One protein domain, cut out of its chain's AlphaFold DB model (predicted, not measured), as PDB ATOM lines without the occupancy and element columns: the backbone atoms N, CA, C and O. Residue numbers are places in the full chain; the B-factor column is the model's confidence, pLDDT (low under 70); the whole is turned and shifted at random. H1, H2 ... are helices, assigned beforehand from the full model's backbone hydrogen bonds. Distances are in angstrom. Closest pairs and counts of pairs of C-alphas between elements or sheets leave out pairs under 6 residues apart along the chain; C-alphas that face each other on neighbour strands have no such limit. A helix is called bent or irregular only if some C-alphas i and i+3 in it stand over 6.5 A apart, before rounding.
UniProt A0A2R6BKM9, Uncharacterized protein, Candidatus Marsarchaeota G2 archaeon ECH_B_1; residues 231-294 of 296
ATOM      1  N   HIS A 231     499.700 182.239 366.382       72.56
ATOM      2  CA  HIS A 231     500.803 183.188 366.289       72.56
ATOM      3  C   HIS A 231     502.114 182.585 365.752       72.56
ATOM      4  O   HIS A 231     502.929 183.338 365.228       72.56
ATOM      5  N   GLU A 232     502.335 181.275 365.882       77.25
ATOM      6  CA  GLU A 232     503.432 180.547 365.228       77.25
ATOM      7  C   GLU A 232     503.032 180.107 363.814       77.25
ATOM      8  O   GLU A 232     503.825 180.287 362.896       77.25
ATOM      9  N   ILE A 233     501.791 179.645 363.600       82.06
ATOM     10  CA  ILE A 233     501.286 179.250 362.270       82.06
ATOM     11  C   ILE A 233     501.387 180.416 361.283       82.06
ATOM     12  O   ILE A 233     501.937 180.265 360.202       82.06
ATOM     13  N   VAL A 234     500.934 181.618 361.658       83.44
ATOM     14  CA  VAL A 234     501.022 182.788 360.761       83.44
ATOM     15  C   VAL A 234     502.453 183.247 360.468       83.44
ATOM     16  O   VAL A 234     502.644 184.090 359.592       83.44
ATOM     17  N   LYS A 235     503.440 182.743 361.221       82.38
ATOM     18  CA  LYS A 235     504.869 183.002 361.017       82.38
ATOM     19  C   LYS A 235     505.567 181.875 360.256       82.38
ATOM     20  O   LYS A 235     506.727 182.060 359.901       82.38
ATOM     21  N   SER A 236     504.916 180.731 360.029       86.25
ATOM     22  CA  SER A 236     505.535 179.620 359.312       86.25
ATOM     23  C   SER A 236     505.536 179.879 357.806       86.25
ATOM     24  O   SER A 236     504.561 180.378 357.235       86.25
ATOM     25  N   ASN A 237     506.646 179.525 357.154       86.69
ATOM     26  CA  ASN A 237     506.769 179.663 355.704       86.69
ATOM     27  C   ASN A 237     505.735 178.784 354.990       86.69
ATOM     28  O   ASN A 237     505.041 179.280 354.106       86.69
ATOM     29  N   GLU A 238     505.539 177.550 355.461       88.38
ATOM     30  CA  GLU A 238     504.562 176.594 354.922       88.38
ATOM     31  C   GLU A 238     503.145 177.180 354.848       88.38
ATOM     32  O   GLU A 238     502.480 177.088 353.818       88.38
ATOM     33  N   PHE A 239     502.694 177.866 355.904       89.69
ATOM     34  CA  PHE A 239     501.372 178.488 355.921       89.69
ATOM     35  C   PHE A 239     501.274 179.639 354.917       89.69
ATOM     36  O   PHE A 239     500.267 179.791 354.219       89.69
ATOM     37  N   THR A 240     502.322 180.465 354.819       91.06
ATOM     38  CA  THR A 240     502.339 181.576 353.862       91.06
ATOM     39  C   THR A 240     502.389 181.100 352.411       91.06
ATOM     40  O   THR A 240     501.676 181.655 351.573       91.06
ATOM     41  N   GLU A 241     503.159 180.052 352.120       92.00
ATOM     42  CA  GLU A 241     503.245 179.419 350.801       92.00
ATOM     43  C   GLU A 241     501.924 178.752 350.426       92.00
ATOM     44  O   GLU A 241     501.416 178.953 349.320       92.00
ATOM     45  N   TRP A 242     501.293 178.066 351.380       94.12
ATOM     46  CA  TRP A 242     499.969 177.496 351.188       94.12
ATOM     47  C   TRP A 242     498.929 178.571 350.850       94.12
ATOM     48  O   TRP A 242     498.231 178.429 349.847       94.12
ATOM     49  N   ILE A 243     498.876 179.703 351.570       93.25
ATOM     50  CA  ILE A 243     497.960 180.812 351.227       93.25
ATOM     51  C   ILE A 243     498.218 181.339 349.807       93.25
ATOM     52  O   ILE A 243     497.272 181.700 349.098       93.25
ATOM     53  N   LEU A 244     499.482 181.421 349.382       93.88
ATOM     54  CA  LEU A 244     499.839 181.877 348.035       93.88
ATOM     55  C   LEU A 244     499.410 180.890 346.940       93.88
ATOM     56  O   LEU A 244     499.154 181.329 345.819       93.88
ATOM     57  N   SER A 245     499.285 179.600 347.263       93.75
ATOM     58  CA  SER A 245     498.814 178.561 346.337       93.75
ATOM     59  C   SER A 245     497.292 178.569 346.110       93.75
ATOM     60  O   SER A 245     496.823 178.117 345.063       93.75
ATOM     61  N   LEU A 246     496.518 179.125 347.052       93.31
ATOM     62  CA  LEU A 246     495.052 179.119 347.007       93.31
ATOM     63  C   LEU A 246     494.488 179.999 345.888       93.31
ATOM     64  O   LEU A 246     494.877 181.160 345.705       93.31
ATOM     65  N   LYS A 247     493.466 179.484 345.201       92.81
ATOM     66  CA  LYS A 247     492.652 180.234 344.239       92.81
ATOM     67  C   LYS A 247     491.337 180.671 344.895       92.81
ATOM     68  O   LYS A 247     490.836 180.009 345.800       92.81
ATOM     69  N   PRO A 248     490.683 181.741 344.403       89.62
ATOM     70  CA  PRO A 248     489.411 182.210 344.964       89.62
ATOM     71  C   PRO A 248     488.293 181.158 345.008       89.62
ATOM     72  O   PRO A 248     487.381 181.280 345.819       89.62
ATOM     73  N   LYS A 249     488.344 180.144 344.134       90.75
ATOM     74  CA  LYS A 249     487.390 179.029 344.121       90.75
ATOM     75  C   LYS A 249     487.551 178.087 345.323       90.75
ATOM     76  O   LYS A 249     486.550 177.541 345.757       90.75
ATOM     77  N   ASP A 250     488.762 177.967 345.870       87.25
ATOM     78  CA  ASP A 250     489.108 177.017 346.937       87.25
ATOM     79  C   ASP A 250     488.683 177.522 348.328       87.25
ATOM     80  O   ASP A 250     488.785 176.805 349.312       87.25
ATOM     81  N   VAL A 251     488.246 178.785 348.420       89.38
ATOM     82  CA  VAL A 251     487.911 179.457 349.688       89.38
ATOM     83  C   VAL A 251     486.483 180.016 349.731       89.38
ATOM     84  O   VAL A 251     486.074 180.624 350.726       89.38
ATOM     85  N   LYS A 252     485.737 179.888 348.626       86.62
ATOM     86  CA  LYS A 252     484.435 180.547 348.433       86.62
ATOM     87  C   LYS A 252     483.359 179.938 349.333       86.62
ATOM     88  O   LYS A 252     482.576 180.673 349.932       86.62
ATOM     89  N   ASP A 253     483.345 178.617 349.423       86.25
ATOM     90  CA  ASP A 253     482.494 177.798 350.292       86.25
ATOM     91  C   ASP A 253     482.798 178.016 351.785       86.25
ATOM     92  O   ASP A 253     481.900 177.955 352.618       86.25
ATOM     93  N   LYS A 254     484.039 178.386 352.118       84.50
ATOM     94  CA  LYS A 254     484.482 178.710 353.485       84.50
ATOM     95  C   LYS A 254     484.196 180.160 353.910       84.50
ATOM     96  O   LYS A 254     484.654 180.612 354.960       84.50
ATOM     97  N   GLY A 255     483.450 180.923 353.104       87.38
ATOM     98  CA  GLY A 255     483.020 182.286 353.439       87.38
ATOM     99  C   GLY A 255     484.112 183.358 353.317       87.38
ATOM    100  O   GLY A 255     483.950 184.469 353.835       87.38
ATOM    101  N   ILE A 256     485.221 183.063 352.630       90.88
ATOM    102  CA  ILE A 256     486.273 184.040 352.331       90.88
ATOM    103  C   ILE A 256     485.991 184.673 350.966       90.88
ATOM    104  O   ILE A 256     485.922 184.010 349.935       90.88
ATOM    105  N   SER A 257     485.863 186.001 350.937       91.69
ATOM    106  CA  SER A 257     485.702 186.723 349.670       91.69
ATOM    107  C   SER A 257     486.996 186.728 348.846       91.69
ATOM    108  O   SER A 257     488.090 186.827 349.406       91.69
ATOM    109  N   LYS A 258     486.870 186.758 347.511       91.56
ATOM    110  CA  LYS A 258     487.997 186.930 346.570       91.56
ATOM    111  C   LYS A 258     488.916 188.091 346.980       91.56
ATOM    112  O   LYS A 258     490.111 187.897 347.166       91.56
ATOM    113  N   LYS A 259     488.333 189.272 347.233       91.06
ATOM    114  CA  LYS A 259     489.073 190.462 347.692       91.06
ATOM    115  C   LYS A 259     489.774 190.235 349.038       91.06
ATOM    116  O   LYS A 259     490.836 190.800 349.279       91.06
ATOM    117  N   GLY A 260     489.179 189.450 349.937       91.00
ATOM    118  CA  GLY A 260     489.768 189.101 351.231       91.00
ATOM    119  C   GLY A 260     491.017 188.229 351.094       91.00
ATOM    120  O   GLY A 260     492.030 188.519 351.738       91.00
ATOM    121  N   LEU A 261     490.961 187.213 350.228       93.56
ATOM    122  CA  LEU A 261     492.103 186.349 349.918       93.56
ATOM    123  C   LEU A 261     493.227 187.146 349.242       93.56
ATOM    124  O   LEU A 261     494.348 187.160 349.745       93.56
ATOM    125  N   GLU A 262     492.911 187.894 348.182       92.75
ATOM    126  CA  GLU A 262     493.884 188.701 347.428       92.75
ATOM    127  C   GLU A 262     494.613 189.706 348.328       92.75
ATOM    128  O   GLU A 262     495.838 189.813 348.294       92.75
ATOM    129  N   ARG A 263     493.886 190.405 349.211       93.81
ATOM    130  CA  ARG A 263     494.492 191.322 350.192       93.81
ATOM    131  C   ARG A 263     495.472 190.616 351.122       93.81
ATOM    132  O   ARG A 263     496.488 191.200 351.491       93.81
ATOM    133  N   THR A 264     495.160 189.389 351.525       93.00
ATOM    134  CA  THR A 264     496.028 188.596 352.402       93.00
ATOM    135  C   THR A 264     497.280 188.142 351.649       93.00
ATOM    136  O   THR A 264     498.385 188.353 352.142       93.00
ATOM    137  N   GLN A 265     497.131 187.648 350.418       94.12
ATOM    138  CA  GLN A 265     498.248 187.258 349.547       94.12
ATOM    139  C   GLN A 265     499.187 188.433 349.242       94.12
ATOM    140  O   GLN A 265     500.405 188.287 349.300       94.12
ATOM    141  N   VAL A 266     498.642 189.626 348.979       95.38
ATOM    142  CA  VAL A 266     499.451 190.841 348.780       95.38
ATOM    143  C   VAL A 266     500.239 191.192 350.043       95.38
ATOM    144  O   VAL A 266     501.420 191.515 349.947       95.38
ATOM    145  N   LYS A 267     499.638 191.094 351.238       93.19
ATOM    146  CA  LYS A 267     500.366 191.328 352.499       93.19
ATOM    147  C   LYS A 267     501.532 190.359 352.681       93.19
ATOM    148  O   LYS A 267     502.603 190.809 353.078       93.19
ATOM    149  N   ILE A 268     501.336 189.082 352.349       93.00
ATOM    150  CA  ILE A 268     502.387 188.056 352.400       93.00
ATOM    151  C   ILE A 268     503.523 188.401 351.431       93.00
ATOM    152  O   ILE A 268     504.679 188.447 351.842       93.00
ATOM    153  N   LYS A 269     503.204 188.738 350.171       91.88
ATOM    154  CA  LYS A 269     504.206 189.145 349.166       91.88
ATOM    155  C   LYS A 269     505.010 190.375 349.600       91.88
ATOM    156  O   LYS A 269     506.199 190.462 349.323       91.88
ATOM    157  N   LEU A 270     504.371 191.299 350.319       93.19
ATOM    158  CA  LEU A 270     505.008 192.484 350.903       93.19
ATOM    159  C   LEU A 270     505.701 192.215 352.254       93.19
ATOM    160  O   LEU A 270     506.096 193.171 352.919       93.19
ATOM    161  N   LYS A 271     505.809 190.950 352.691       88.56
ATOM    162  CA  LYS A 271     506.383 190.524 353.981       88.56
ATOM    163  C   LYS A 271     505.789 191.254 355.197       88.56
ATOM    164  O   LYS A 271     506.457 191.454 356.208       88.56
ATOM    165  N   LYS A 272     504.519 191.667 355.113       90.06
ATOM    166  CA  LYS A 272     503.811 192.305 356.230       90.06
ATOM    167  C   LYS A 272     503.280 191.237 357.188       90.06
ATOM    168  O   LYS A 272     502.727 190.242 356.720       90.06
ATOM    169  N   PRO A 273     503.363 191.455 358.512       86.06
ATOM    170  CA  PRO A 273     502.869 190.490 359.484       86.06
ATOM    171  C   PRO A 273     501.357 190.290 359.341       86.06
ATOM    172  O   PRO A 273     500.587 191.243 359.166       86.06
ATOM    173  N   LEU A 274     500.925 189.034 359.434       89.38
ATOM    174  CA  LEU A 274     499.514 188.672 359.466       89.38
ATOM    175  C   LEU A 274     498.998 188.706 360.906       89.38
ATOM    176  O   LEU A 274     499.646 188.217 361.827       89.38
ATOM    177  N   ASN A 275     497.805 189.269 361.098       87.31
ATOM    178  CA  ASN A 275     497.137 189.262 362.395       87.31
ATOM    179  C   ASN A 275     496.155 188.074 362.460       87.31
ATOM    180  O   ASN A 275     495.131 188.120 361.761       87.31
ATOM    181  N   PRO A 276     496.410 187.058 363.310       84.19
ATOM    182  CA  PRO A 276     495.587 185.850 363.398       84.19
ATOM    183  C   PRO A 276     494.152 186.127 363.868       84.19
ATOM    184  O   PRO A 276     493.249 185.348 363.585       84.19
ATOM    185  N   LYS A 277     493.899 187.267 364.526       81.81
ATOM    186  CA  LYS A 277     492.560 187.644 365.013       81.81
ATOM    187  C   LYS A 277     491.634 188.172 363.914       81.81
ATOM    188  O   LYS A 277     490.437 188.325 364.142       81.81
ATOM    189  N   THR A 278     492.158 188.496 362.731       88.38
ATOM    190  CA  THR A 278     491.323 189.019 361.638       88.38
ATOM    191  C   THR A 278     490.484 187.905 361.015       88.38
ATOM    192  O   THR A 278     490.992 186.814 360.778       88.38
ATOM    193  N   LYS A 279     489.205 188.182 360.712       87.75
ATOM    194  CA  LYS A 279     488.234 187.177 360.230       87.75
ATOM    195  C   LYS A 279     488.779 186.307 359.092       87.75
ATOM    196  O   LYS A 279     488.701 185.089 359.172       87.75
ATOM    197  N   THR A 280     489.366 186.921 358.065       89.75
ATOM    198  CA  THR A 280     489.941 186.198 356.920       89.75
ATOM    199  C   THR A 280     491.107 185.299 357.320       89.75
ATOM    200  O   THR A 280     491.143 184.146 356.912       89.75
ATOM    201  N   VAL A 281     492.049 185.804 358.125       89.50
ATOM    202  CA  VAL A 281     493.220 185.021 358.547       89.50
ATOM    203  C   VAL A 281     492.790 183.881 359.468       89.50
ATOM    204  O   VAL A 281     493.275 182.773 359.297       89.50
ATOM    205  N   LYS A 282     491.816 184.100 360.361       87.94
ATOM    206  CA  LYS A 282     491.241 183.046 361.208       87.94
ATOM    207  C   LYS A 282     490.616 181.916 360.378       87.94
ATOM    208  O   LYS A 282     490.861 180.749 360.658       87.94
ATOM    209  N   LEU A 283     489.859 182.255 359.330       89.38
ATOM    210  CA  LEU A 283     489.283 181.262 358.415       89.38
ATOM    211  C   LEU A 283     490.365 180.503 357.627       89.38
ATOM    212  O   LEU A 283     490.272 179.287 357.503       89.38
ATOM    213  N   LEU A 284     491.413 181.190 357.154       91.06
ATOM    214  CA  LEU A 284     492.548 180.552 356.470       91.06
ATOM    215  C   LEU A 284     493.337 179.622 357.394       91.06
ATOM    216  O   LEU A 284     493.701 178.531 356.979       91.06
ATOM    217  N   ILE A 285     493.571 180.023 358.645       88.75
ATOM    218  CA  ILE A 285     494.207 179.179 359.664       88.75
ATOM    219  C   ILE A 285     493.375 177.912 359.895       88.75
ATOM    220  O   ILE A 285     493.933 176.819 359.928       88.75
ATOM    221  N   ASN A 286     492.053 178.039 360.039       86.00
ATOM    222  CA  ASN A 286     491.170 176.885 360.230       86.00
ATOM    223  C   ASN A 286     491.195 175.946 359.021       86.00
ATOM    224  O   ASN A 286     491.354 174.742 359.183       86.00
ATOM    225  N   MET A 287     491.130 176.502 357.813       88.56
ATOM    226  CA  MET A 287     491.186 175.721 356.581       88.56
ATOM    227  C   MET A 287     492.556 175.043 356.382       88.56
ATOM    228  O   MET A 287     492.610 173.893 355.966       88.56
ATOM    229  N   TYR A 288     493.663 175.702 356.742       87.50
ATOM    230  CA  TYR A 288     495.001 175.096 356.720       87.50
ATOM    231  C   TYR A 288     495.102 173.918 357.683       87.50
ATOM    232  O   TYR A 288     495.667 172.883 357.344       87.50
ATOM    233  N   LYS A 289     494.517 174.054 358.877       78.06
ATOM    234  CA  LYS A 289     494.462 172.968 359.856       78.06
ATOM    235  C   LYS A 289     493.702 171.773 359.294       78.06
ATOM    236  O   LYS A 289     494.230 170.673 359.375       78.06
ATOM    237  N   GLU A 290     492.517 172.005 358.720       78.31
ATOM    238  CA  GLU A 290     491.651 170.979 358.113       78.31
ATOM    239  C   GLU A 290     492.331 170.202 356.986       78.31
ATOM    240  O   GLU A 290     492.112 169.004 356.874       78.31
ATOM    241  N   VAL A 291     493.127 170.873 356.154       77.94
ATOM    242  CA  VAL A 291     493.688 170.268 354.937       77.94
ATOM    243  C   VAL A 291     495.103 169.739 355.158       77.94
ATOM    244  O   VAL A 291     495.423 168.651 354.715       77.94
ATOM    245  N   VAL A 292     495.959 170.481 355.862       70.56
ATOM    246  CA  VAL A 292     497.407 170.203 355.911       70.56
ATOM    247  C   VAL A 292     497.830 169.534 357.221       70.56
ATOM    248  O   VAL A 292     498.764 168.741 357.241       70.56
ATOM    249  N   LEU A 293     497.133 169.808 358.331       61.09
ATOM    250  CA  LEU A 293     497.435 169.213 359.647       61.09
ATOM    251  C   LEU A 293     496.528 168.026 360.015       61.09
ATOM    252  O   LEU A 293     496.561 167.569 361.160       61.09
ATOM    253  N   HIS A 294     495.673 167.581 359.093       54.06
ATOM    254  CA  HIS A 294     494.860 166.365 359.219       54.06
ATOM    255  C   HIS A 294     495.307 165.245 358.264       54.06
ATOM    256  O   HIS A 294     494.832 164.123 358.417       54.06
TER     257      HIS A 294
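AT A GLANCE: This is residues 231 to 294 of the 296 residues of an uncharacterized protein of Candidatus Marsarchaeota G2 archaeon ECH_B_1 (UniProt A0A2R6BKM9). The two longer helices, H2 and H3, meet near their first residues as an L, and the shortest helix, H1, sits in the angle of that L, close to both. The three make a small crossed cluster rather than a row of helices side by side, and the long loop of residues 246 to 257 leads from H1 round to the corner where H2 begins. The printed part has 64 residues with three named helices, in the order H1, H2, H3, and no named strand; the class is all helix, with 35 of the 64 residues in the named helices. It is compact, with a radius of gyration of the C-alphas of 10.5 A, and its outline is rounded, with spans of 27 by 26 by 21 A.

IN THESE COORDINATES: The printed part begins at His 231, whose C-alpha is at (500.803, 183.188, 366.289), and residues 231 to 233 are a helical run too short to bear a name. H1 covers residues 237 to 245, Asn 237 to Ser 245, and measures 12.3 A from first to last C-alpha; C-alpha 237 is at (506.769, 179.663, 355.704). Residues 246 to 257 follow with no named element, though residues 248 to 250 are another short helical run. H2 covers residues 258 to 269, Lys 258 to Lys 269, and measures 16.6 A; C-alpha 258 is at (487.997, 186.930, 346.570). After residues 270 to 278 comes H3, the longest helix with 14 residues, from Lys 279 to Val 292, measuring 19.8 A. Its last C-alpha, 292, is at (497.407, 170.203, 355.911), and residues 293 and 294 follow it.

HOW THE PARTS SIT: H1 and H2 touch, with 4 pairs of C-alphas within 8 A, and the closest C-alphas are those of Leu 244 and Gln 265, 5.8 A apart. H2 touches H1 with residues 265 to 268 alone. H1 and H2 run opposite ways at a steep tilt of 42 degrees, with their centres 11.5 A apart, and they form a helical hairpin. H2 and H3 touch with 4 pairs of C-alphas within 8 A; the closest are those of Gly 260 and Thr 280, 6.4 A apart. Here H2 takes part with residues 260 to 264 alone and H3 with residues 280 to 281 alone. Their lines are about perpendicular, at 80 degrees, and their centres are 14.0 A apart. H1 and H3 only just touch, with 3 pairs of C-alphas within 8 A; the closest are those of Phe 239 and Tyr 288, 7.3 A apart. H3 touches H1 with residues 284 to 288 alone, and the two lines are about perpendicular, at 79 degrees. The packing of the three helices is mostly crossed: no touching pair stands at a shallow tilt. In H1, H2 and H3 every O i to N i+4 pair is within hydrogen-bond range, and no helix is bent or irregular.

THE WHOLE: The two C-alphas farthest apart are those of Leu 270 and His 294, 29.2 A, and the first and last printed C-alphas, of His 231 and His 294, are 19.2 A apart. The printed part runs from residue 231 to 294 with no cut. The link from H1 to H2, with 12 residues, is long, and its C-alphas lie 8 to 14 A from the mean of all C-alphas. The link from H2 to H3, with 9 residues, is short. The mean pLDDT of the printed part is 87.3, and the model's confidence is under 70 at residues 293 to 294.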